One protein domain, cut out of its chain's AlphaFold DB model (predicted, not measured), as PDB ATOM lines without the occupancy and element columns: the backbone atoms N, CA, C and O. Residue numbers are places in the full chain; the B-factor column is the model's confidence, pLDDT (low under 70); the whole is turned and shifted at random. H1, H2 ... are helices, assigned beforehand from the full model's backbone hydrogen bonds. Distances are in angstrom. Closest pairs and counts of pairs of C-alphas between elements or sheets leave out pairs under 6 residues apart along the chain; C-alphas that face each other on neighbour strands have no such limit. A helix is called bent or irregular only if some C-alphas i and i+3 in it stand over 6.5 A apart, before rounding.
ATOM      1  N   HIS A 232      24.521   1.701 -12.527       76.56
ATOM      2  CA  HIS A 232      25.939   2.023 -12.699       76.56
ATOM      3  C   HIS A 232      26.232   2.785 -13.993       76.56
ATOM      4  O   HIS A 232      26.907   3.811 -13.931       76.56
ATOM      5  N   SER A 233      25.685   2.360 -15.140       81.75
ATOM      6  CA  SER A 233      25.839   3.090 -16.410       81.75
ATOM      7  C   SER A 233      25.385   4.540 -16.277       81.75
ATOM      8  O   SER A 233      26.097   5.448 -16.694       81.75
ATOM      9  N   THR A 234      24.251   4.768 -15.610       82.50
ATOM     10  CA  THR A 234      23.702   6.105 -15.379       82.50
ATOM     11  C   THR A 234      24.646   6.973 -14.545       82.50
ATOM     12  O   THR A 234      24.844   8.146 -14.863       82.50
ATOM     13  N   HIS A 235      25.246   6.432 -13.480       82.31
ATOM     14  CA  HIS A 235      26.218   7.174 -12.671       82.31
ATOM     15  C   HIS A 235      27.515   7.465 -13.435       82.31
ATOM     16  O   HIS A 235      27.974   8.605 -13.411       82.31
ATOM     17  N   VAL A 236      28.048   6.486 -14.174       84.31
ATOM     18  CA  VAL A 236      29.241   6.685 -15.014       84.31
ATOM     19  C   VAL A 236      28.983   7.717 -16.111       84.31
ATOM     20  O   VAL A 236      29.809   8.591 -16.352       84.31
ATOM     21  N   LEU A 237      27.811   7.688 -16.747       87.12
ATOM     22  CA  LEU A 237      27.431   8.704 -17.725       87.12
ATOM     23  C   LEU A 237      27.370  10.097 -17.088       87.12
ATOM     24  O   LEU A 237      27.889  11.057 -17.657       87.12
ATOM     25  N   LYS A 238      26.789  10.218 -15.887       83.88
ATOM     26  CA  LYS A 238      26.742  11.477 -15.124       83.88
ATOM     27  C   LYS A 238      28.122  11.996 -14.724       83.88
ATOM     28  O   LYS A 238      28.292  13.209 -14.687       83.88
ATOM     29  N   SER A 239      29.093  11.120 -14.465       78.88
ATOM     30  CA  SER A 239      30.444  11.526 -14.064       78.88
ATOM     31  C   SER A 239      31.333  11.978 -15.220       78.88
ATOM     32  O   SER A 239      32.351  12.619 -14.970       78.88
ATOM     33  N   ILE A 240      31.006  11.620 -16.469       83.88
ATOM     34  CA  ILE A 240      31.733  12.128 -17.640       83.88
ATOM     35  C   ILE A 240      31.670  13.650 -17.592       83.88
ATOM     36  O   ILE A 240      30.581  14.215 -17.511       83.88
ATOM     37  N   SER A 241      32.823  14.311 -17.607       82.31
ATOM     38  CA  SER A 241      32.916  15.758 -17.459       82.31
ATOM     39  C   SER A 241      32.511  16.495 -18.734       82.31
ATOM     40  O   SER A 241      32.563  15.970 -19.845       82.31
ATOM     41  N   ASP A 242      32.133  17.759 -18.573       81.81
ATOM     42  CA  ASP A 242      31.789  18.641 -19.692       81.81
ATOM     43  C   ASP A 242      33.008  18.997 -20.554       81.81
ATOM     44  O   ASP A 242      32.875  19.258 -21.745       81.81
ATOM     45  N   ILE A 243      34.197  18.985 -19.946       73.25
ATOM     46  CA  ILE A 243      35.496  19.214 -20.583       73.25
ATOM     47  C   ILE A 243      36.461  18.100 -20.178       73.25
ATOM     48  O   ILE A 243      36.420  17.633 -19.040       73.25
ATOM     49  N   GLY A 244      37.346  17.675 -21.073       74.31
ATOM     50  CA  GLY A 244      38.302  16.604 -20.788       74.31
ATOM     51  C   GLY A 244      38.817  15.931 -22.052       74.31
ATOM     52  O   GLY A 244      38.524  16.377 -23.157       74.31
ATOM     53  N   GLU A 245      39.592  14.863 -21.873       80.31
ATOM     54  CA  GLU A 245      40.057  14.017 -22.981       80.31
ATOM     55  C   GLU A 245      38.940  13.101 -23.502       80.31
ATOM     56  O   GLU A 245      38.912  12.772 -24.686       80.31
ATOM     57  N   PHE A 246      38.007  12.714 -22.624       86.00
ATOM     58  CA  PHE A 246      36.714  12.164 -23.002       86.00
ATOM     59  C   PHE A 246      35.605  12.890 -22.245       86.00
ATOM     60  O   PHE A 246      35.495  12.802 -21.022       86.00
ATOM     61  N   SER A 247      34.788  13.622 -22.986       87.69
ATOM     62  CA  SER A 247      33.819  14.579 -22.465       87.69
ATOM     63  C   SER A 247      32.422  14.348 -23.039       87.69
ATOM     64  O   SER A 247      32.189  13.456 -23.858       87.69
ATOM     65  N   VAL A 248      31.463  15.182 -22.638       87.00
ATOM     66  CA  VAL A 248      30.125  15.179 -23.248       87.00
ATOM     67  C   VAL A 248      30.189  15.444 -24.755       87.00
ATOM     68  O   VAL A 248      29.365  14.904 -25.491       87.00
ATOM     69  N   ASP A 249      31.176  16.206 -25.236       85.25
ATOM     70  CA  ASP A 249      31.364  16.444 -26.670       85.25
ATOM     71  C   ASP A 249      31.714  15.160 -27.438       85.25
ATOM     72  O   ASP A 249      31.255  14.986 -28.567       85.25
ATOM     73  N   ASP A 250      32.419  14.213 -26.817       88.75
ATOM     74  CA  ASP A 250      32.675  12.896 -27.408       88.75
ATOM     75  C   ASP A 250      31.405  12.034 -27.452       88.75
ATOM     76  O   ASP A 250      31.163  11.329 -28.435       88.75
ATOM     77  N   LEU A 251      30.552  12.104 -26.419       90.12
ATOM     78  CA  LEU A 251      29.237  11.444 -26.429       90.12
ATOM     79  C   LEU A 251      28.327  12.029 -27.515       90.12
ATOM     80  O   LEU A 251      27.596  11.301 -28.187       90.12
ATOM     81  N   LEU A 252      28.384  13.345 -27.700       87.62
ATOM     82  CA  LEU A 252      27.705  14.063 -28.771       87.62
ATOM     83  C   LEU A 252      28.209  13.619 -30.146       87.62
ATOM     84  O   LEU A 252      27.399  13.290 -31.010       87.62
ATOM     85  N   GLU A 253      29.525  13.566 -30.352       85.44
ATOM     86  CA  GLU A 253      30.113  13.091 -31.606       85.44
ATOM     87  C   GLU A 253      29.729  11.635 -31.890       85.44
ATOM     88  O   GLU A 253      29.376  11.314 -33.026       85.44
ATOM     89  N   LEU A 254      29.718  10.774 -30.866       89.06
ATOM     90  CA  LEU A 254      29.235   9.397 -30.960       89.06
ATOM     91  C   LEU A 254      27.758   9.337 -31.376       89.06
ATOM     92  O   LEU A 254      27.414   8.568 -32.271       89.06
ATOM     93  N   MET A 255      26.891  10.141 -30.757       85.94
ATOM     94  CA  MET A 255      25.463  10.197 -31.090       85.94
ATOM     95  C   MET A 255      25.223  10.681 -32.523       85.94
ATOM     96  O   MET A 255      24.363  10.145 -33.217       85.94
ATOM     97  N   ILE A 256      25.987  11.674 -32.980       82.62
ATOM     98  CA  ILE A 256      25.854  12.239 -34.327       82.62
ATOM     99  C   ILE A 256      26.404  11.262 -35.372       82.62
ATOM    100  O   ILE A 256      25.720  10.960 -36.351       82.62
ATOM    101  N   SER A 257      27.618  10.752 -35.156       83.06
ATOM    102  CA  SER A 257      28.337   9.877 -36.092       83.06
ATOM    103  C   SER A 257      27.836   8.429 -36.070       83.06
ATOM    104  O   SER A 257      28.155   7.649 -36.965       83.06
ATOM    105  N   GLY A 258      27.093   8.042 -35.031       85.06
ATOM    106  CA  GLY A 258      26.555   6.699 -34.807       85.06
ATOM    107  C   GLY A 258      27.580   5.669 -34.322       85.06
ATOM    108  O   GLY A 258      27.199   4.625 -33.793       85.06
ATOM    109  N   SER A 259      28.880   5.937 -34.476       89.88
ATOM    110  CA  SER A 259      29.940   5.065 -33.975       89.88
ATOM    111  C   SER A 259      31.243   5.812 -33.711       89.88
ATOM    112  O   SER A 259      31.469   6.903 -34.234       89.88
ATOM    113  N   VAL A 260      32.122   5.194 -32.924       91.06
ATOM    114  CA  VAL A 260      33.426   5.741 -32.558       91.06
ATOM    115  C   VAL A 260      34.507   4.667 -32.606       91.06
ATOM    116  O   VAL A 260      34.303   3.537 -32.168       91.06
ATOM    117  N   LYS A 261      35.693   5.001 -33.121       90.50
ATOM    118  CA  LYS A 261      36.838   4.083 -33.095       90.50
ATOM    119  C   LYS A 261      37.555   4.164 -31.746       90.50
ATOM    120  O   LYS A 261      37.869   5.260 -31.268       90.50
ATOM    121  N   SER A 262      37.855   3.012 -31.156       87.25
ATOM    122  CA  SER A 262      38.713   2.911 -29.974       87.25
ATOM    123  C   SER A 262      39.375   1.545 -29.886       87.25
ATOM    124  O   SER A 262      38.896   0.577 -30.473       87.25
ATOM    125  N   LYS A 263      40.468   1.470 -29.129       86.31
ATOM    126  CA  LYS A 263      40.998   0.203 -28.637       86.31
ATOM    127  C   LYS A 263      40.237  -0.167 -27.364       86.31
ATOM    128  O   LYS A 263      39.952   0.714 -26.560       86.31
ATOM    129  N   ILE A 264      39.903  -1.446 -27.207       87.00
ATOM    130  CA  ILE A 264      39.268  -1.962 -25.992       87.00
ATOM    131  C   ILE A 264      40.308  -2.677 -25.158       87.00
ATOM    132  O   ILE A 264      41.056  -3.513 -25.667       87.00
ATOM    133  N   HIS A 265      40.351  -2.317 -23.885       85.50
ATOM    134  CA  HIS A 265      41.164  -2.988 -22.891       85.50
ATOM    135  C   HIS A 265      40.334  -4.116 -22.282       85.50
ATOM    136  O   HIS A 265      39.226  -3.892 -21.795       85.50
ATOM    137  N   ALA A 266      40.854  -5.342 -22.367       79.75
ATOM    138  CA  ALA A 266      40.223  -6.510 -21.754       79.75
ATOM    139  C   ALA A 266      40.271  -6.436 -20.219       79.75
ATOM    140  O   ALA A 266      39.368  -6.911 -19.541       79.75
ATOM    141  N   GLU A 267      41.316  -5.798 -19.691       77.56
ATOM    142  CA  GLU A 267      41.607  -5.687 -18.267       77.56
ATOM    143  C   GLU A 267      42.177  -4.292 -17.977       77.56
ATOM    144  O   GLU A 267      42.883  -3.715 -18.813       77.56
ATOM    145  N   PHE A 268      41.832  -3.750 -16.811       82.62
ATOM    146  CA  PHE A 268      42.368  -2.514 -16.236       82.62
ATOM    147  C   PHE A 268      42.219  -2.574 -14.708       82.62
ATOM    148  O   PHE A 268      41.464  -3.406 -14.206       82.62
ATOM    149  N   ASP A 269      42.958  -1.745 -13.973       80.69
ATOM    150  CA  ASP A 269      42.992  -1.762 -12.507       80.69
ATOM    151  C   ASP A 269      41.896  -0.876 -11.896       80.69
ATOM    152  O   ASP A 269      41.402   0.073 -12.507       80.69
ATOM    153  N   SER A 270      41.550  -1.099 -10.626       76.31
ATOM    154  CA  SER A 270      40.617  -0.216  -9.916       76.31
ATOM    155  C   SER A 270      41.156   1.213  -9.770       76.31
ATOM    156  O   SER A 270      40.381   2.171  -9.773       76.31
ATOM    157  N   ALA A 271      42.481   1.393  -9.734       78.88
ATOM    158  CA  ALA A 271      43.121   2.707  -9.789       78.88
ATOM    159  C   ALA A 271      42.885   3.431 -11.127       78.88
ATOM    160  O   ALA A 271      42.782   4.661 -11.143       78.88
ATOM    161  N   ASP A 272      42.719   2.689 -12.226       83.12
ATOM    162  CA  ASP A 272      42.410   3.254 -13.540       83.12
ATOM    163  C   ASP A 272      41.018   3.898 -13.564       83.12
ATOM    164  O   ASP A 272      40.760   4.784 -14.378       83.12
ATOM    165  N   LEU A 273      40.133   3.576 -12.615       79.19
ATOM    166  CA  LEU A 273      38.839   4.252 -12.476       79.19
ATOM    167  C   LEU A 273      38.985   5.746 -12.104       79.19
ATOM    168  O   LEU A 273      38.078   6.530 -12.373       79.19
ATOM    169  N   LEU A 274      40.137   6.186 -11.571       77.81
ATOM    170  CA  LEU A 274      40.461   7.616 -11.378       77.81
ATOM    171  C   LEU A 274      40.662   8.377 -12.701       77.81
ATOM    172  O   LEU A 274      40.693   9.619 -12.719       77.81
ATOM    173  N   SER A 275      40.870   7.632 -13.789       76.38
ATOM    174  CA  SER A 275      41.079   8.150 -15.137       76.38
ATOM    175  C   SER A 275      39.796   8.195 -15.970       76.38
ATOM    176  O   SER A 275      39.844   8.631 -17.115       76.38
ATOM    177  N   ILE A 276      38.634   7.824 -15.420       75.88
ATOM    178  CA  ILE A 276      37.352   7.975 -16.127       75.88
ATOM    179  C   ILE A 276      37.160   9.448 -16.531       75.88
ATOM    180  O   ILE A 276      37.333  10.356 -15.719       75.88
ATOM    181  N   GLY A 277      36.866   9.686 -17.812       72.56
ATOM    182  CA  GLY A 277      36.792  11.015 -18.440       72.56
ATOM    183  C   GLY A 277      38.151  11.651 -18.788       72.56
ATOM    184  O   GLY A 277      38.223  12.564 -19.611       72.56
ATOM    185  N   LYS A 278      39.249  11.159 -18.202       79.06
ATOM    186  CA  LYS A 278      40.622  11.610 -18.487       79.06
ATOM    187  C   LYS A 278      41.343  10.718 -19.484       79.06
ATOM    188  O   LYS A 278      42.158  11.228 -20.223       79.06
ATOM    189  N   ASP A 279      41.064   9.422 -19.495       86.44
ATOM    190  CA  ASP A 279      41.569   8.489 -20.494       86.44
ATOM    191  C   ASP A 279      40.394   7.992 -21.329       86.44
ATOM    192  O   ASP A 279      39.441   7.362 -20.846       86.44
ATOM    193  N   ARG A 280      40.463   8.296 -22.621       88.69
ATOM    194  CA  ARG A 280      39.426   7.942 -23.581       88.69
ATOM    195  C   ARG A 280      39.282   6.435 -23.777       88.69
ATOM    196  O   ARG A 280      38.165   5.942 -23.922       88.69
ATOM    197  N   SER A 281      40.389   5.701 -23.802       89.75
ATOM    198  CA  SER A 281      40.405   4.257 -24.039       89.75
ATOM    199  C   SER A 281      39.813   3.496 -22.853       89.75
ATOM    200  O   SER A 281      38.983   2.602 -23.045       89.75
ATOM    201  N   ILE A 282      40.172   3.893 -21.628       87.75
ATOM    202  CA  ILE A 282      39.643   3.314 -20.385       87.75
ATOM    203  C   ILE A 282      38.155   3.628 -20.249       87.75
ATOM    204  O   ILE A 282      37.355   2.720 -20.018       87.75
ATOM    205  N   THR A 283      37.757   4.883 -20.483       88.75
ATOM    206  CA  THR A 283      36.344   5.286 -20.390       88.75
ATOM    207  C   THR A 283      35.477   4.512 -21.382       88.75
ATOM    208  O   THR A 283      34.462   3.937 -20.997       88.75
ATOM    209  N   LEU A 284      35.893   4.419 -22.649       91.88
ATOM    210  CA  LEU A 284      35.157   3.659 -23.663       91.88
ATOM    211  C   LEU A 284      35.150   2.150 -23.385       91.88
ATOM    212  O   LEU A 284      34.143   1.496 -23.652       91.88
ATOM    213  N   SER A 285      36.233   1.600 -22.826       91.31
ATOM    214  CA  SER A 285      36.277   0.193 -22.406       91.31
ATOM    215  C   SER A 285      35.259  -0.068 -21.297       91.31
ATOM    216  O   SER A 285      34.444  -0.978 -21.428       91.31
ATOM    217  N   LEU A 286      35.222   0.770 -20.256       89.88
ATOM    218  CA  LEU A 286      34.244   0.666 -19.172       89.88
ATOM    219  C   LEU A 286      32.800   0.758 -19.688       89.88
ATOM    220  O   LEU A 286      31.959  -0.050 -19.304       89.88
ATOM    221  N   LEU A 287      32.515   1.691 -20.602       92.31
ATOM    222  CA  LEU A 287      31.180   1.841 -21.189       92.31
ATOM    223  C   LEU A 287      30.723   0.599 -21.976       92.31
ATOM    224  O   LEU A 287      29.523   0.329 -22.011       92.31
ATOM    225  N   ILE A 288      31.633  -0.186 -22.569       92.62
ATOM    226  CA  ILE A 288      31.271  -1.487 -23.159       92.62
ATOM    227  C   ILE A 288      30.861  -2.488 -22.086       92.62
ATOM    228  O   ILE A 288      29.816  -3.118 -22.221       92.62
ATOM    229  N   TYR A 289      31.662  -2.642 -21.029       89.38
ATOM    230  CA  TYR A 289      31.378  -3.631 -19.980       89.38
ATOM    231  C   TYR A 289      30.117  -3.300 -19.178       89.38
ATOM    232  O   TYR A 289      29.445  -4.205 -18.699       89.38
ATOM    233  N   LEU A 290      29.745  -2.020 -19.104       89.62
ATOM    234  CA  LEU A 290      28.470  -1.576 -18.536       89.62
ATOM    235  C   LEU A 290      27.282  -1.708 -19.507       89.62
ATOM    236  O   LEU A 290      26.160  -1.356 -19.150       89.62
ATOM    237  N   GLY A 291      27.505  -2.163 -20.744       91.56
ATOM    238  CA  GLY A 291      26.458  -2.290 -21.759       91.56
ATOM    239  C   GLY A 291      25.933  -0.953 -22.297       91.56
ATOM    240  O   GLY A 291      24.867  -0.920 -22.912       91.56
ATOM    241  N   VAL A 292      26.660   0.151 -22.094       94.12
ATOM    242  CA  VAL A 292      26.351   1.447 -22.726       94.12
ATOM    243  C   VAL A 292      26.787   1.446 -24.191       94.12
ATOM    244  O   VAL A 292      26.136   2.025 -25.062       94.12
ATOM    245  N   LEU A 293      27.900   0.774 -24.473       95.31
ATOM    246  CA  LEU A 293      28.421   0.588 -25.817       95.31
ATOM    247  C   LEU A 293      28.478  -0.891 -26.177       95.31
ATOM    248  O   LEU A 293      28.538  -1.775 -25.330       95.31
ATOM    249  N   THR A 294      28.500  -1.140 -27.476       95.06
ATOM    250  CA  THR A 294      28.661  -2.460 -28.070       95.06
ATOM    251  C   THR A 294      29.615  -2.383 -29.255       95.06
ATOM    252  O   THR A 294      29.804  -1.311 -29.839       95.06
ATOM    253  N   ARG A 295      30.201  -3.517 -29.648       93.69
ATOM    254  CA  ARG A 295      31.010  -3.589 -30.868       93.69
ATOM    255  C   ARG A 295      30.106  -3.540 -32.105       93.69
ATOM    256  O   ARG A 295      28.982  -4.040 -32.112       93.69
ATOM    257  N   GLY A 296      30.598  -2.879 -33.139       91.25
ATOM    258  CA  GLY A 296      29.971  -2.700 -34.440       91.25
ATOM    259  C   GLY A 296      30.984  -2.910 -35.571       91.25
ATOM    260  O   GLY A 296      32.068  -3.460 -35.345       91.25
ATOM    261  N   PRO A 297      30.655  -2.493 -36.806       86.81
ATOM    262  CA  PRO A 297      31.480  -2.783 -37.974       86.81
ATOM    263  C   PRO A 297      32.911  -2.261 -37.818       86.81
ATOM    264  O   PRO A 297      33.131  -1.165 -37.298       86.81
ATOM    265  N   LYS A 298      33.896  -3.027 -38.310       83.81
ATOM    266  CA  LYS A 298      35.331  -2.670 -38.275       83.81
ATOM    267  C   LYS A 298      35.890  -2.451 -36.856       83.81
ATOM    268  O   LYS A 298      36.867  -1.719 -36.690       83.81
ATOM    269  N   GLY A 299      35.252  -3.040 -35.843       82.94
ATOM    270  CA  GLY A 299      35.630  -2.883 -34.437       82.94
ATOM    271  C   GLY A 299      35.287  -1.513 -33.845       82.94
ATOM    272  O   GLY A 299      35.743  -1.194 -32.749       82.94
ATOM    273  N   ASN A 300      34.499  -0.691 -34.548       91.62
ATOM    274  CA  ASN A 300      33.987   0.555 -33.986       91.62
ATOM    275  C   ASN A 300      32.969   0.262 -32.884       91.62
ATOM    276  O   ASN A 300      32.297  -0.766 -32.896       91.62
ATOM    277  N   LEU A 301      32.820   1.194 -31.955       94.50
ATOM    278  CA  LEU A 301      31.849   1.113 -30.875       94.50
ATOM    279  C   LEU A 301      30.614   1.915 -31.236       94.50
ATOM    280  O   LEU A 301      30.730   2.992 -31.816       94.50
ATOM    281  N   ARG A 302      29.445   1.408 -30.866       93.88
ATOM    282  CA  ARG A 302      28.159   2.073 -31.078       93.88
ATOM    283  C   ARG A 302      27.252   1.881 -29.875       93.88
ATOM    284  O   ARG A 302      27.504   1.022 -29.034       93.88
ATOM    285  N   ILE A 303      26.178   2.653 -29.827       94.38
ATOM    286  CA  ILE A 303      25.094   2.456 -28.864       94.38
ATOM    287  C   ILE A 303      24.215   1.293 -29.364       94.38
ATOM    288  O   ILE A 303      23.884   1.265 -30.554       94.38
ATOM    289  N   PRO A 304      23.868   0.312 -28.511       94.38
ATOM    290  CA  PRO A 304      23.214  -0.920 -28.952       94.38
ATOM    291  C   PRO A 304      21.749  -0.720 -29.353       94.38
ATOM    292  O   PRO A 304      21.326  -1.275 -30.365       94.38
ATOM    293  N   ASN A 305      20.984   0.052 -28.575       92.56
ATOM    294  CA  ASN A 305      19.523   0.113 -28.672       92.56
ATOM    295  C   ASN A 305      18.941   1.438 -28.154       92.56
ATOM    296  O   ASN A 305      19.662   2.284 -27.619       92.56
ATOM    297  N   GLU A 306      17.626   1.611 -28.307       86.94
ATOM    298  CA  GLU A 306      16.929   2.849 -27.936       86.94
ATOM    299  C   GLU A 306      16.888   3.108 -26.419       86.94
ATOM    300  O   GLU A 306      16.933   4.268 -26.007       86.94
ATOM    301  N   VAL A 307      16.895   2.073 -25.571       88.94
ATOM    302  CA  VAL A 307      16.952   2.254 -24.108       88.94
ATOM    303  C   VAL A 307      18.276   2.892 -23.705       88.94
ATOM    304  O   VAL A 307      18.292   3.924 -23.042       88.94
ATOM    305  N   ILE A 308      19.397   2.353 -24.180       91.62
ATOM    306  CA  ILE A 308      20.719   2.898 -23.854       91.62
ATOM    307  C   ILE A 308      20.943   4.258 -24.516       91.62
ATOM    308  O   ILE A 308      21.483   5.177 -23.899       91.62
ATOM    309  N   LYS A 309      20.454   4.438 -25.748       88.31
ATOM    310  CA  LYS A 309      20.422   5.755 -26.398       88.31
ATOM    311  C   LYS A 309      19.673   6.775 -25.543       88.31
ATOM    312  O   LYS A 309      20.055   7.943 -25.521       88.31
ATOM    313  N   THR A 310      18.649   6.341 -24.800       85.44
ATOM    314  CA  THR A 310      17.938   7.191 -23.843       85.44
ATOM    315  C   THR A 310      18.833   7.723 -22.747       85.44
ATOM    316  O   THR A 310      18.861   8.937 -22.560       85.44
ATOM    317  N   GLU A 311      19.593   6.851 -22.094       87.56
ATOM    318  CA  GLU A 311      20.509   7.236 -21.017       87.56
ATOM    319  C   GLU A 311      21.596   8.204 -21.499       87.56
ATOM    320  O   GLU A 311      21.869   9.221 -20.855       87.56
ATOM    321  N   VAL A 312      22.197   7.924 -22.660       90.00
ATOM    322  CA  VAL A 312      23.242   8.787 -23.234       90.00
ATOM    323  C   VAL A 312      22.670  10.165 -23.577       90.00
ATOM    324  O   VAL A 312      23.272  11.188 -23.247       90.00
ATOM    325  N   LEU A 313      21.481  10.208 -24.186       86.19
ATOM    326  CA  LEU A 313      20.783  11.457 -24.488       86.19
ATOM    327  C   LEU A 313      20.458  12.259 -23.227       86.19
ATOM    328  O   LEU A 313      20.665  13.467 -23.226       86.19
ATOM    329  N   GLU A 314      20.011  11.616 -22.148       86.50
ATOM    330  CA  GLU A 314      19.735  12.305 -20.883       86.50
ATOM    331  C   GLU A 314      20.971  13.024 -20.335       86.50
ATOM    332  O   GLU A 314      20.880  14.186 -19.923       86.50
ATOM    333  N   ARG A 315      22.145  12.380 -20.382       88.56
ATOM    334  CA  ARG A 315      23.403  13.025 -19.979       88.56
ATOM    335  C   ARG A 315      23.711  14.252 -20.832       88.56
ATOM    336  O   ARG A 315      24.113  15.289 -20.290       88.56
ATOM    337  N   ILE A 316      23.529  14.138 -22.144       88.00
ATOM    338  CA  ILE A 316      23.796  15.233 -23.075       88.00
ATOM    339  C   ILE A 316      22.778  16.368 -22.903       88.00
ATOM    340  O   ILE A 316      23.153  17.538 -22.917       88.00
ATOM    341  N   HIS A 317      21.499  16.066 -22.685       85.81
ATOM    342  CA  HIS A 317      20.480  17.088 -22.436       85.81
ATOM    343  C   HIS A 317      20.730  17.872 -21.167       85.81
ATOM    344  O   HIS A 317      20.502  19.079 -21.168       85.81
ATOM    345  N   ASN A 318      21.190  17.216 -20.103       87.31
ATOM    346  CA  ASN A 318      21.556  17.918 -18.878       87.31
ATOM    347  C   ASN A 318      22.674  18.930 -19.158       87.31
ATOM    348  O   ASN A 318      22.508  20.102 -18.846       87.31
ATOM    349  N   TYR A 319      23.712  18.526 -19.898       87.56
ATOM    350  CA  TYR A 319      24.760  19.444 -20.358       87.56
ATOM    351  C   TYR A 319      24.213  20.612 -21.193       87.56
ATOM    352  O   TYR A 319      24.522  21.767 -20.923       87.56
ATOM    353  N   LEU A 320      23.358  20.346 -22.187       85.50
ATOM    354  CA  LEU A 320      22.787  21.400 -23.037       85.50
ATOM    355  C   LEU A 320      21.877  22.368 -22.265       85.50
ATOM    356  O   LEU A 320      21.774  23.537 -22.636       85.50
ATOM    357  N   ARG A 321      21.215  21.909 -21.196       85.81
ATOM    358  CA  ARG A 321      20.404  22.759 -20.309       85.81
ATOM    359  C   ARG A 321      21.246  23.664 -19.420       85.81
ATOM    360  O   ARG A 321      20.716  24.677 -18.971       85.81
ATOM    361  N   ASP A 322      22.511  23.336 -19.209       87.44
ATOM    362  CA  ASP A 322      23.443  24.165 -18.447       87.44
ATOM    363  C   ASP A 322      24.157  25.201 -19.337       87.44
ATOM    364  O   ASP A 322      24.744  26.154 -18.834       87.44
ATOM    365  N   GLN A 323      24.044  25.083 -20.666       85.31
ATOM    366  CA  GLN A 323      24.591  26.046 -21.624       85.31
ATOM    367  C   GLN A 323      23.681  27.273 -21.781       85.31
ATOM    368  O   GLN A 323      22.606  27.181 -22.378       85.31
ATOM    369  N   ASP A 324      24.144  28.449 -21.353       87.25
ATOM    370  CA  ASP A 324      23.374  29.707 -21.404       87.25
ATOM    371  C   ASP A 324      22.867  30.074 -22.808       87.25
ATOM    372  O   ASP A 324      21.775  30.622 -22.955       87.25
ATOM    373  N   ALA A 325      23.630  29.746 -23.856       87.00
ATOM    374  CA  ALA A 325      23.249  30.026 -25.241       87.00
ATOM    375  C   ALA A 325      22.135  29.102 -25.775       87.00
ATOM    376  O   ALA A 325      21.439  29.466 -26.721       87.00
ATOM    377  N   ILE A 326      21.969  27.910 -25.191       88.00
ATOM    378  CA  ILE A 326      21.068  26.852 -25.681       88.00
ATOM    379  C   ILE A 326      19.834  26.722 -24.793       88.00
ATOM    380  O   ILE A 326      18.708  26.654 -25.289       88.00
ATOM    381  N   ARG A 327      20.030  26.746 -23.472       88.56
ATOM    382  CA  ARG A 327      18.995  26.616 -22.446       88.56
ATOM    383  C   ARG A 327      17.715  27.421 -22.722       88.56
ATOM    384  O   ARG A 327      16.645  26.811 -22.651       88.56
ATOM    385  N   PRO A 328      17.754  28.735 -23.029       90.44
ATOM    386  CA  PRO A 328      16.533  29.517 -23.232       90.44
ATOM    387  C   PRO A 328      15.781  29.148 -24.518       90.44
ATOM    388  O   PRO A 328      14.598  29.453 -24.630       90.44
ATOM    389  N   LEU A 329      16.444  28.489 -25.474       89.88
ATOM    390  CA  LEU A 329      15.882  28.144 -26.779       89.88
ATOM    391  C   LEU A 329      15.192  26.771 -26.784       89.88
ATOM    392  O   LEU A 329      14.262  26.573 -27.560       89.88
ATOM    393  N   LEU A 330      15.595  25.841 -25.906       85.12
ATOM    394  CA  LEU A 330      15.085  24.457 -25.875       85.12
ATOM    395  C   LEU A 330      13.556  24.368 -25.727       85.12
ATOM    396  O   LEU A 330      12.904  23.635 -26.466       85.12
ATOM    397  N   GLY A 331      12.979  25.099 -24.768       85.19
ATOM    398  CA  GLY A 331      11.531  25.084 -24.510       85.19
ATOM    399  C   GLY A 331      10.713  25.659 -25.674       85.19
ATOM    400  O   GLY A 331       9.900  24.931 -26.247       85.19
ATOM    401  N   PRO A 332      10.952  26.927 -26.068       88.44
ATOM    402  CA  PRO A 332      10.245  27.562 -27.179       88.44
ATOM    403  C   PRO A 332      10.364  26.798 -28.500       88.44
ATOM    404  O   PRO A 332       9.370  26.663 -29.211       88.44
ATOM    405  N   ALA A 333      11.551  26.263 -28.813       86.56
ATOM    406  CA  ALA A 333      11.767  25.478 -30.023       86.56
ATOM    407  C   ALA A 333      10.847  24.255 -30.094       86.56
ATOM    408  O   ALA A 333      10.253  24.007 -31.139       86.56
ATOM    409  N   PHE A 334      10.696  23.521 -28.989       81.81
ATOM    410  CA  PHE A 334       9.815  22.358 -28.933       81.81
ATOM    411  C   PHE A 334       8.335  22.756 -29.037       81.81
ATOM    412  O   PHE A 334       7.621  22.255 -29.906       81.81
ATOM    413  N   ASP A 335       7.880  23.686 -28.194       84.25
ATOM    414  CA  ASP A 335       6.464  24.071 -28.121       84.25
ATOM    415  C   ASP A 335       5.948  24.640 -29.450       84.25
ATOM    416  O   ASP A 335       4.813  24.369 -29.853       84.25
ATOM    417  N   ASN A 336       6.777  25.421 -30.148       84.94
ATOM    418  CA  ASN A 336       6.411  26.004 -31.435       84.94
ATOM    419  C   ASN A 336       6.539  25.006 -32.585       84.94
ATOM    420  O   ASN A 336       5.697  25.044 -33.485       84.94
ATOM    421  N   LEU A 337       7.486  24.065 -32.522       82.56
ATOM    422  CA  LEU A 337       7.570  22.992 -33.509       82.56
ATOM    423  C   LEU A 337       6.313  22.114 -33.493       82.56
ATOM    424  O   LEU A 337       5.759  21.847 -34.556       82.56
ATOM    425  N   VAL A 338       5.807  21.745 -32.310       78.94
ATOM    426  CA  VAL A 338       4.546  20.985 -32.158       78.94
ATOM    427  C   VAL A 338       3.339  21.753 -32.719       78.94
ATOM    428  O   VAL A 338       2.343  21.158 -33.116       78.94
ATOM    429  N   ARG A 339       3.420  23.086 -32.795       82.69
ATOM    430  CA  ARG A 339       2.395  23.956 -33.399       82.69
ATOM    431  C   ARG A 339       2.628  24.223 -34.893       82.69
ATOM    432  O   ARG A 339       1.967  25.091 -35.460       82.69
ATOM    433  N   GLY A 340       3.583  23.533 -35.519       79.19
ATOM    434  CA  GLY A 340       3.928  23.689 -36.934       79.19
ATOM    435  C   GLY A 340       4.798  24.911 -37.261       79.19
ATOM    436  O   GLY A 340       4.975  25.234 -38.435       79.19
ATOM    437  N   ASN A 341       5.352  25.610 -36.264       83.44
ATOM    438  CA  ASN A 341       6.248  26.751 -36.463       83.44
ATOM    439  C   ASN A 341       7.709  26.360 -36.200       83.44
ATOM    440  O   ASN A 341       8.120  26.123 -35.068       83.44
ATOM    441  N   ILE A 342       8.516  26.364 -37.261       84.25
ATOM    442  CA  ILE A 342       9.913  25.917 -37.219       84.25
ATOM    443  C   ILE A 342      10.922  27.012 -36.836       84.25
ATOM    444  O   ILE A 342      12.099  26.705 -36.690       84.25
ATOM    445  N   ASN A 343      10.523  28.281 -36.705       88.31
ATOM    446  CA  ASN A 343      11.478  29.397 -36.602       88.31
ATOM    447  C   ASN A 343      12.374  29.311 -35.353       88.31
ATOM    448  O   ASN A 343      13.595  29.460 -35.447       88.31
ATOM    449  N   ASP A 344      11.791  29.025 -34.189       87.69
ATOM    450  CA  ASP A 344      12.556  28.865 -32.945       87.69
ATOM    451  C   ASP A 344      13.411  27.599 -32.966       87.69
ATOM    452  O   ASP A 344      14.518  27.582 -32.433       87.69
ATOM    453  N   PHE A 345      12.940  26.557 -33.655       86.31
ATOM    454  CA  PHE A 345      13.723  25.350 -33.873       86.31
ATOM    455  C   PHE A 345      14.953  25.607 -34.755       86.31
ATOM    456  O   PHE A 345      16.053  25.184 -34.406       86.31
ATOM    457  N   VAL A 346      14.806  26.358 -35.851       87.06
ATOM    458  CA  VAL A 346      15.938  26.786 -36.690       87.06
ATOM    459  C   VAL A 346      16.916  27.636 -35.875       87.06
ATOM    460  O   VAL A 346      18.121  27.410 -35.942       87.06
ATOM    461  N   THR A 347      16.410  28.548 -35.044       90.69
ATOM    462  CA  THR A 347      17.242  29.387 -34.165       90.69
ATOM    463  C   THR A 347      18.042  28.546 -33.165       90.69
ATOM    464  O   THR A 347      19.235  28.779 -32.968       90.69
ATOM    465  N   LEU A 348      17.409  27.535 -32.566       88.88
ATOM    466  CA  LEU A 348      18.062  26.577 -31.676       88.88
ATOM    467  C   LEU A 348      19.130  25.755 -32.408       88.88
ATOM    468  O   LEU A 348      20.234  25.604 -31.887       88.88
ATOM    469  N   LEU A 349      18.834  25.261 -33.614       86.19
ATOM    470  CA  LEU A 349      19.810  24.549 -34.442       86.19
ATOM    471  C   LEU A 349      21.020  25.430 -34.756       86.19
ATOM    472  O   LEU A 349      22.154  25.001 -34.571       86.19
ATOM    473  N   GLU A 350      20.802  26.672 -35.186       86.38
ATOM    474  CA  GLU A 350      21.888  27.615 -35.456       86.38
ATOM    475  C   GLU A 350      22.729  27.900 -34.211       86.38
ATOM    476  O   GLU A 350      23.958  27.941 -34.295       86.38
ATOM    477  N   ALA A 351      22.088  28.100 -33.056       88.62
ATOM    478  CA  ALA A 351      22.781  28.306 -31.791       88.62
ATOM    479  C   ALA A 351      23.621  27.079 -31.419       88.62
ATOM    480  O   ALA A 351      24.805  27.225 -31.127       88.62
ATOM    481  N   PHE A 352      23.048  25.875 -31.520       86.56
ATOM    482  CA  PHE A 352      23.757  24.618 -31.292       86.56
ATOM    483  C   PHE A 352      24.950  24.472 -32.231       86.56
ATOM    484  O   PHE A 352      26.043  24.140 -31.793       86.56
ATOM    485  N   PHE A 353      24.789  24.760 -33.519       82.19
ATOM    486  CA  PHE A 353      25.886  24.659 -34.474       82.19
ATOM    487  C   PHE A 353      27.003  25.671 -34.208       82.19
ATOM    488  O   PHE A 353      28.176  25.347 -34.391       82.19
ATOM    489  N   LYS A 354      26.678  26.868 -33.709       84.38
ATOM    490  CA  LYS A 354      27.683  27.871 -33.322       84.38
ATOM    491  C   LYS A 354      28.537  27.440 -32.129       84.38
ATOM    492  O   LYS A 354      29.660  27.923 -32.011       84.38
ATOM    493  N   THR A 355      28.061  26.530 -31.277       78.38
ATOM    494  CA  THR A 355      28.870  25.980 -30.176       78.38
ATOM    495  C   THR A 355      29.783  24.833 -30.620       78.38
ATOM    496  O   THR A 355      30.495  24.275 -29.791       78.38
ATOM    497  N   ARG A 356      29.774  24.443 -31.905       73.62
ATOM    498  CA  ARG A 356      30.517  23.279 -32.416       73.62
ATOM    499  C   ARG A 356      31.749  23.676 -33.212       73.62
ATOM    500  O   ARG A 356      31.764  24.660 -33.948       73.62
ATOM    501  N   ALA A 357      32.784  22.845 -33.128       66.81
ATOM    502  CA  ALA A 357      33.960  22.992 -33.971       66.81
ATOM    503  C   ALA A 357      33.597  22.762 -35.451       66.81
ATOM    504  O   ALA A 357      33.017  21.733 -35.802       66.81
ATOM    505  N   LEU A 358      34.025  23.677 -36.332       50.34
ATOM    506  CA  LEU A 358      33.810  23.652 -37.793       50.34
ATOM    507  C   LEU A 358      34.166  22.309 -38.467       50.34
ATOM    508  O   LEU A 358      33.623  21.972 -39.514       50.34
ATOM    509  N   ARG A 359      35.062  21.515 -37.865       47.59
ATOM    510  CA  ARG A 359      35.487  20.207 -38.388       47.59
ATOM    511  C   ARG A 359      34.378  19.146 -38.367       47.59
ATOM    512  O   ARG A 359      34.374  18.287 -39.240       47.59
ATOM    513  N   SER A 360      33.427  19.255 -37.435       53.16
ATOM    514  CA  SER A 360      32.264  18.357 -37.315       53.16
ATOM    515  C   SER A 360      31.266  18.477 -38.480       53.16
ATOM    516  O   SER A 360      30.425  17.600 -38.669       53.16
ATOM    517  N   PHE A 361      31.392  19.532 -39.296       55.22
ATOM    518  CA  PHE A 361      30.470  19.847 -40.389       55.22
ATOM    519  C   PHE A 361      30.876  19.267 -41.751       55.22
ATOM    520  O   PHE A 361      30.044  19.159 -42.647       55.22
ATOM    521  N   PHE A 362      32.146  18.891 -41.943       50.41
ATOM    522  CA  PHE A 362      32.640  18.451 -43.260       50.41
ATOM    523  C   PHE A 362      32.147  17.058 -43.675       50.41
ATOM    524  O   PHE A 362      32.240  16.706 -44.850       50.41
ATOM    525  N   SER A 363      31.617  16.272 -42.737       56.81
ATOM    526  CA  SER A 363      31.069  14.931 -42.970       56.81
ATOM    527  C   SER A 363      29.547  14.850 -42.818       56.81
ATOM    528  O   SER A 363      28.998  13.760 -42.973       56.81
ATOM    529  N   THR A 364      28.857  15.964 -42.530       61.72
ATOM    530  CA  THR A 364      27.425  15.964 -42.192       61.72
ATOM    531  C   THR A 364      26.567  15.457 -43.352       61.72
ATOM    532  O   THR A 364      26.406  16.126 -44.371       61.72
ATOM    533  N   ASN A 365      25.998  14.263 -43.182       69.19
ATOM    534  CA  ASN A 365      25.022  13.657 -44.086       69.19
ATOM    535  C   ASN A 365      23.608  13.693 -43.469       69.19
ATOM    536  O   ASN A 365      23.409  14.189 -42.359       69.19
ATOM    537  N   GLU A 366      22.608  13.179 -44.188       71.94
ATOM    538  CA  GLU A 366      21.215  13.184 -43.722       71.94
ATOM    539  C   GLU A 366      21.032  12.458 -42.378       71.94
ATOM    540  O   GLU A 366      20.361  12.978 -41.490       71.94
ATOM    541  N   ALA A 367      21.679  11.304 -42.194       70.94
ATOM    542  CA  ALA A 367      21.605  10.537 -40.952       70.94
ATOM    543  C   ALA A 367      22.178  11.322 -39.759       70.94
ATOM    544  O   ALA A 367      21.594  11.335 -38.678       70.94
ATOM    545  N   MET A 368      23.280  12.049 -39.967       74.00
ATOM    546  CA  MET A 368      23.841  12.935 -38.945       74.00
ATOM    547  C   MET A 368      22.871  14.066 -38.589       74.00
ATOM    548  O   MET A 368      22.700  14.361 -37.408       74.00
ATOM    549  N   LEU A 369      22.199  14.672 -39.576       75.06
ATOM    550  CA  LEU A 369      21.172  15.685 -39.313       75.06
ATOM    551  C   LEU A 369      19.991  15.106 -38.534       75.06
ATOM    552  O   LEU A 369      19.571  15.715 -37.558       75.06
ATOM    553  N   GLN A 370      19.492  13.924 -38.901       75.62
ATOM    554  CA  GLN A 370      18.435  13.241 -38.147       75.62
ATOM    555  C   GLN A 370      18.853  13.018 -36.685       75.62
ATOM    556  O   GLN A 370      18.092  13.346 -35.776       75.62
ATOM    557  N   ASN A 371      20.088  12.563 -36.445       75.88
ATOM    558  CA  ASN A 371      20.625  12.395 -35.093       75.88
ATOM    559  C   ASN A 371      20.719  13.721 -34.326       75.88
ATOM    560  O   ASN A 371      20.375  13.757 -33.149       75.88
ATOM    561  N   ILE A 372      21.128  14.815 -34.978       78.81
ATOM    562  CA  ILE A 372      21.163  16.159 -34.376       78.81
ATOM    563  C   ILE A 372      19.752  16.630 -34.003       78.81
ATOM    564  O   ILE A 372      19.550  17.210 -32.938       78.81
ATOM    565  N   VAL A 373      18.762  16.373 -34.854       78.19
ATOM    566  CA  VAL A 373      17.375  16.753 -34.574       78.19
ATOM    567  C   VAL A 373      16.836  15.965 -33.374       78.19
ATOM    568  O   VAL A 373      16.306  16.574 -32.446       78.19
ATOM    569  N   VAL A 374      17.039  14.642 -33.345       75.56
ATOM    570  CA  VAL A 374      16.682  13.778 -32.202       75.56
ATOM    571  C   VAL A 374      17.385  14.243 -30.925       75.56
ATOM    572  O   VAL A 374      16.776  14.341 -29.865       75.56
ATOM    573  N   LEU A 375      18.664  14.588 -31.029       78.19
ATOM    574  CA  LEU A 375      19.461  15.098 -29.923       78.19
ATOM    575  C   LEU A 375      18.914  16.407 -29.347       78.19
ATOM    576  O   LEU A 375      19.024  16.623 -28.149       78.19
ATOM    577  N   ILE A 376      18.374  17.306 -30.165       76.75
ATOM    578  CA  ILE A 376      18.042  18.673 -29.737       76.75
ATOM    579  C   ILE A 376      16.574  18.818 -29.334       76.75
ATOM    580  O   ILE A 376      16.265  19.575 -28.414       76.75
ATOM    581  N   LEU A 377      15.669  18.112 -30.012       70.31
ATOM    582  CA  LEU A 377      14.229  18.270 -29.804       70.31
ATOM    583  C   LEU A 377      13.666  17.452 -28.655       70.31
ATOM    584  O   LEU A 377      12.616  17.786 -28.112       70.31
ATOM    585  N   ASP A 378      14.309  16.345 -28.324       62.41
ATOM    586  CA  ASP A 378      13.595  15.268 -27.670       62.41
ATOM    587  C   ASP A 378      13.703  15.362 -26.146       62.41
ATOM    588  O   ASP A 378      14.781  15.211 -25.595       62.41
TER     589      ASP A 378
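This is residues 232 to 378 of the 418 residues of the protein "AAA-ATPase_like domain-containing protein" of Endogone sp. FLAS-F59071 (UniProt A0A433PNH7). An elongated assembly of helices has H2 in its middle, packing on both H5 and H9, with the helical hairpin of H6 and H7 at one end and H3 and H4 at the other. H1 runs side by side with part of H5, and two long links join the H3 and H4 end to the rest. The printed part has 147 residues with nine named helices, H1 to H9 in order, and no named strand; the class is all helix. The whole is compact, with a radius of gyration of the C-alphas of 16.0 A, and spans 51 by 30 by 29 A.

The hub is H5, residues 306 to 322, with a kink of 26 degrees near residue 313. Its residues 311 to 315 touch H1, residues 232 to 239, at a shallow tilt of 21 degrees, the same way; the closest C-alphas, of Lys 238 and Arg 315, are 6.1 A apart. Its residues 312 to 319 touch H2, residues 248 to 257, at a steep tilt of 48 degrees, opposite ways, closest at C-alphas Val 248 and Ile 316, 6.3 A. H9, residues 366 to 377, touches H2 at a steep tilt of 43 degrees, opposite ways, closest at C-alphas Ile 256 and Met 368, 5.1 A. H5 and H9 only just touch, with 3 pairs of C-alphas within 8 A, the closest being Leu 313 and Leu 375, 6.7 A. H6, residues 327 to 338, and H7, residues 343 to 354, form a hairpin at a steep tilt of 39 degrees, closest at C-alphas Ala 333 and Phe 345, 4.3 A. H5 and H6 only just touch, with 3 pairs of C-alphas within 8 A, only at the corner, closest at C-alphas Arg 321 and Arg 327, 4.6 A. H3, residues 270 to 275, and H4, residues 280 to 289, only just touch, with 3 pairs of C-alphas within 8 A, only at the corner, closest at C-alphas Ser 275 and Ile 282, 7.3 A. H8, residues 358 to 361, touches no helix. Every O i to N i+4 pair is within hydrogen-bond range in H1, H2, H4, H5, H7 and H9; H6 has 6 of 8, H3 has 0 of 2 but 3 of 3 O i to N i+3 pairs, and H8 is too short for an i+4 pair.

H5 is 24.2 A long, H6 18.3 A, H7 16.6 A and H9 16.4 A. H6 is irregular, but only just: C-alphas 328 and 331 are 6.8 A apart. H1 begins at C-alpha 232 (25.939, 2.023, -12.699), and H9 ends at C-alpha 377 (14.229, 18.270, -29.804).

The C-alphas farthest apart, of Asp 269 and Gly 340, are 52.6 A apart. The printed part has no cut. The links from H2 to H3 and from H4 to H5 are long; in the latter, residues 294 to 295 pair antiparallel with 301 to 302. Residues 357 to 365 and 378 have pLDDT under 70.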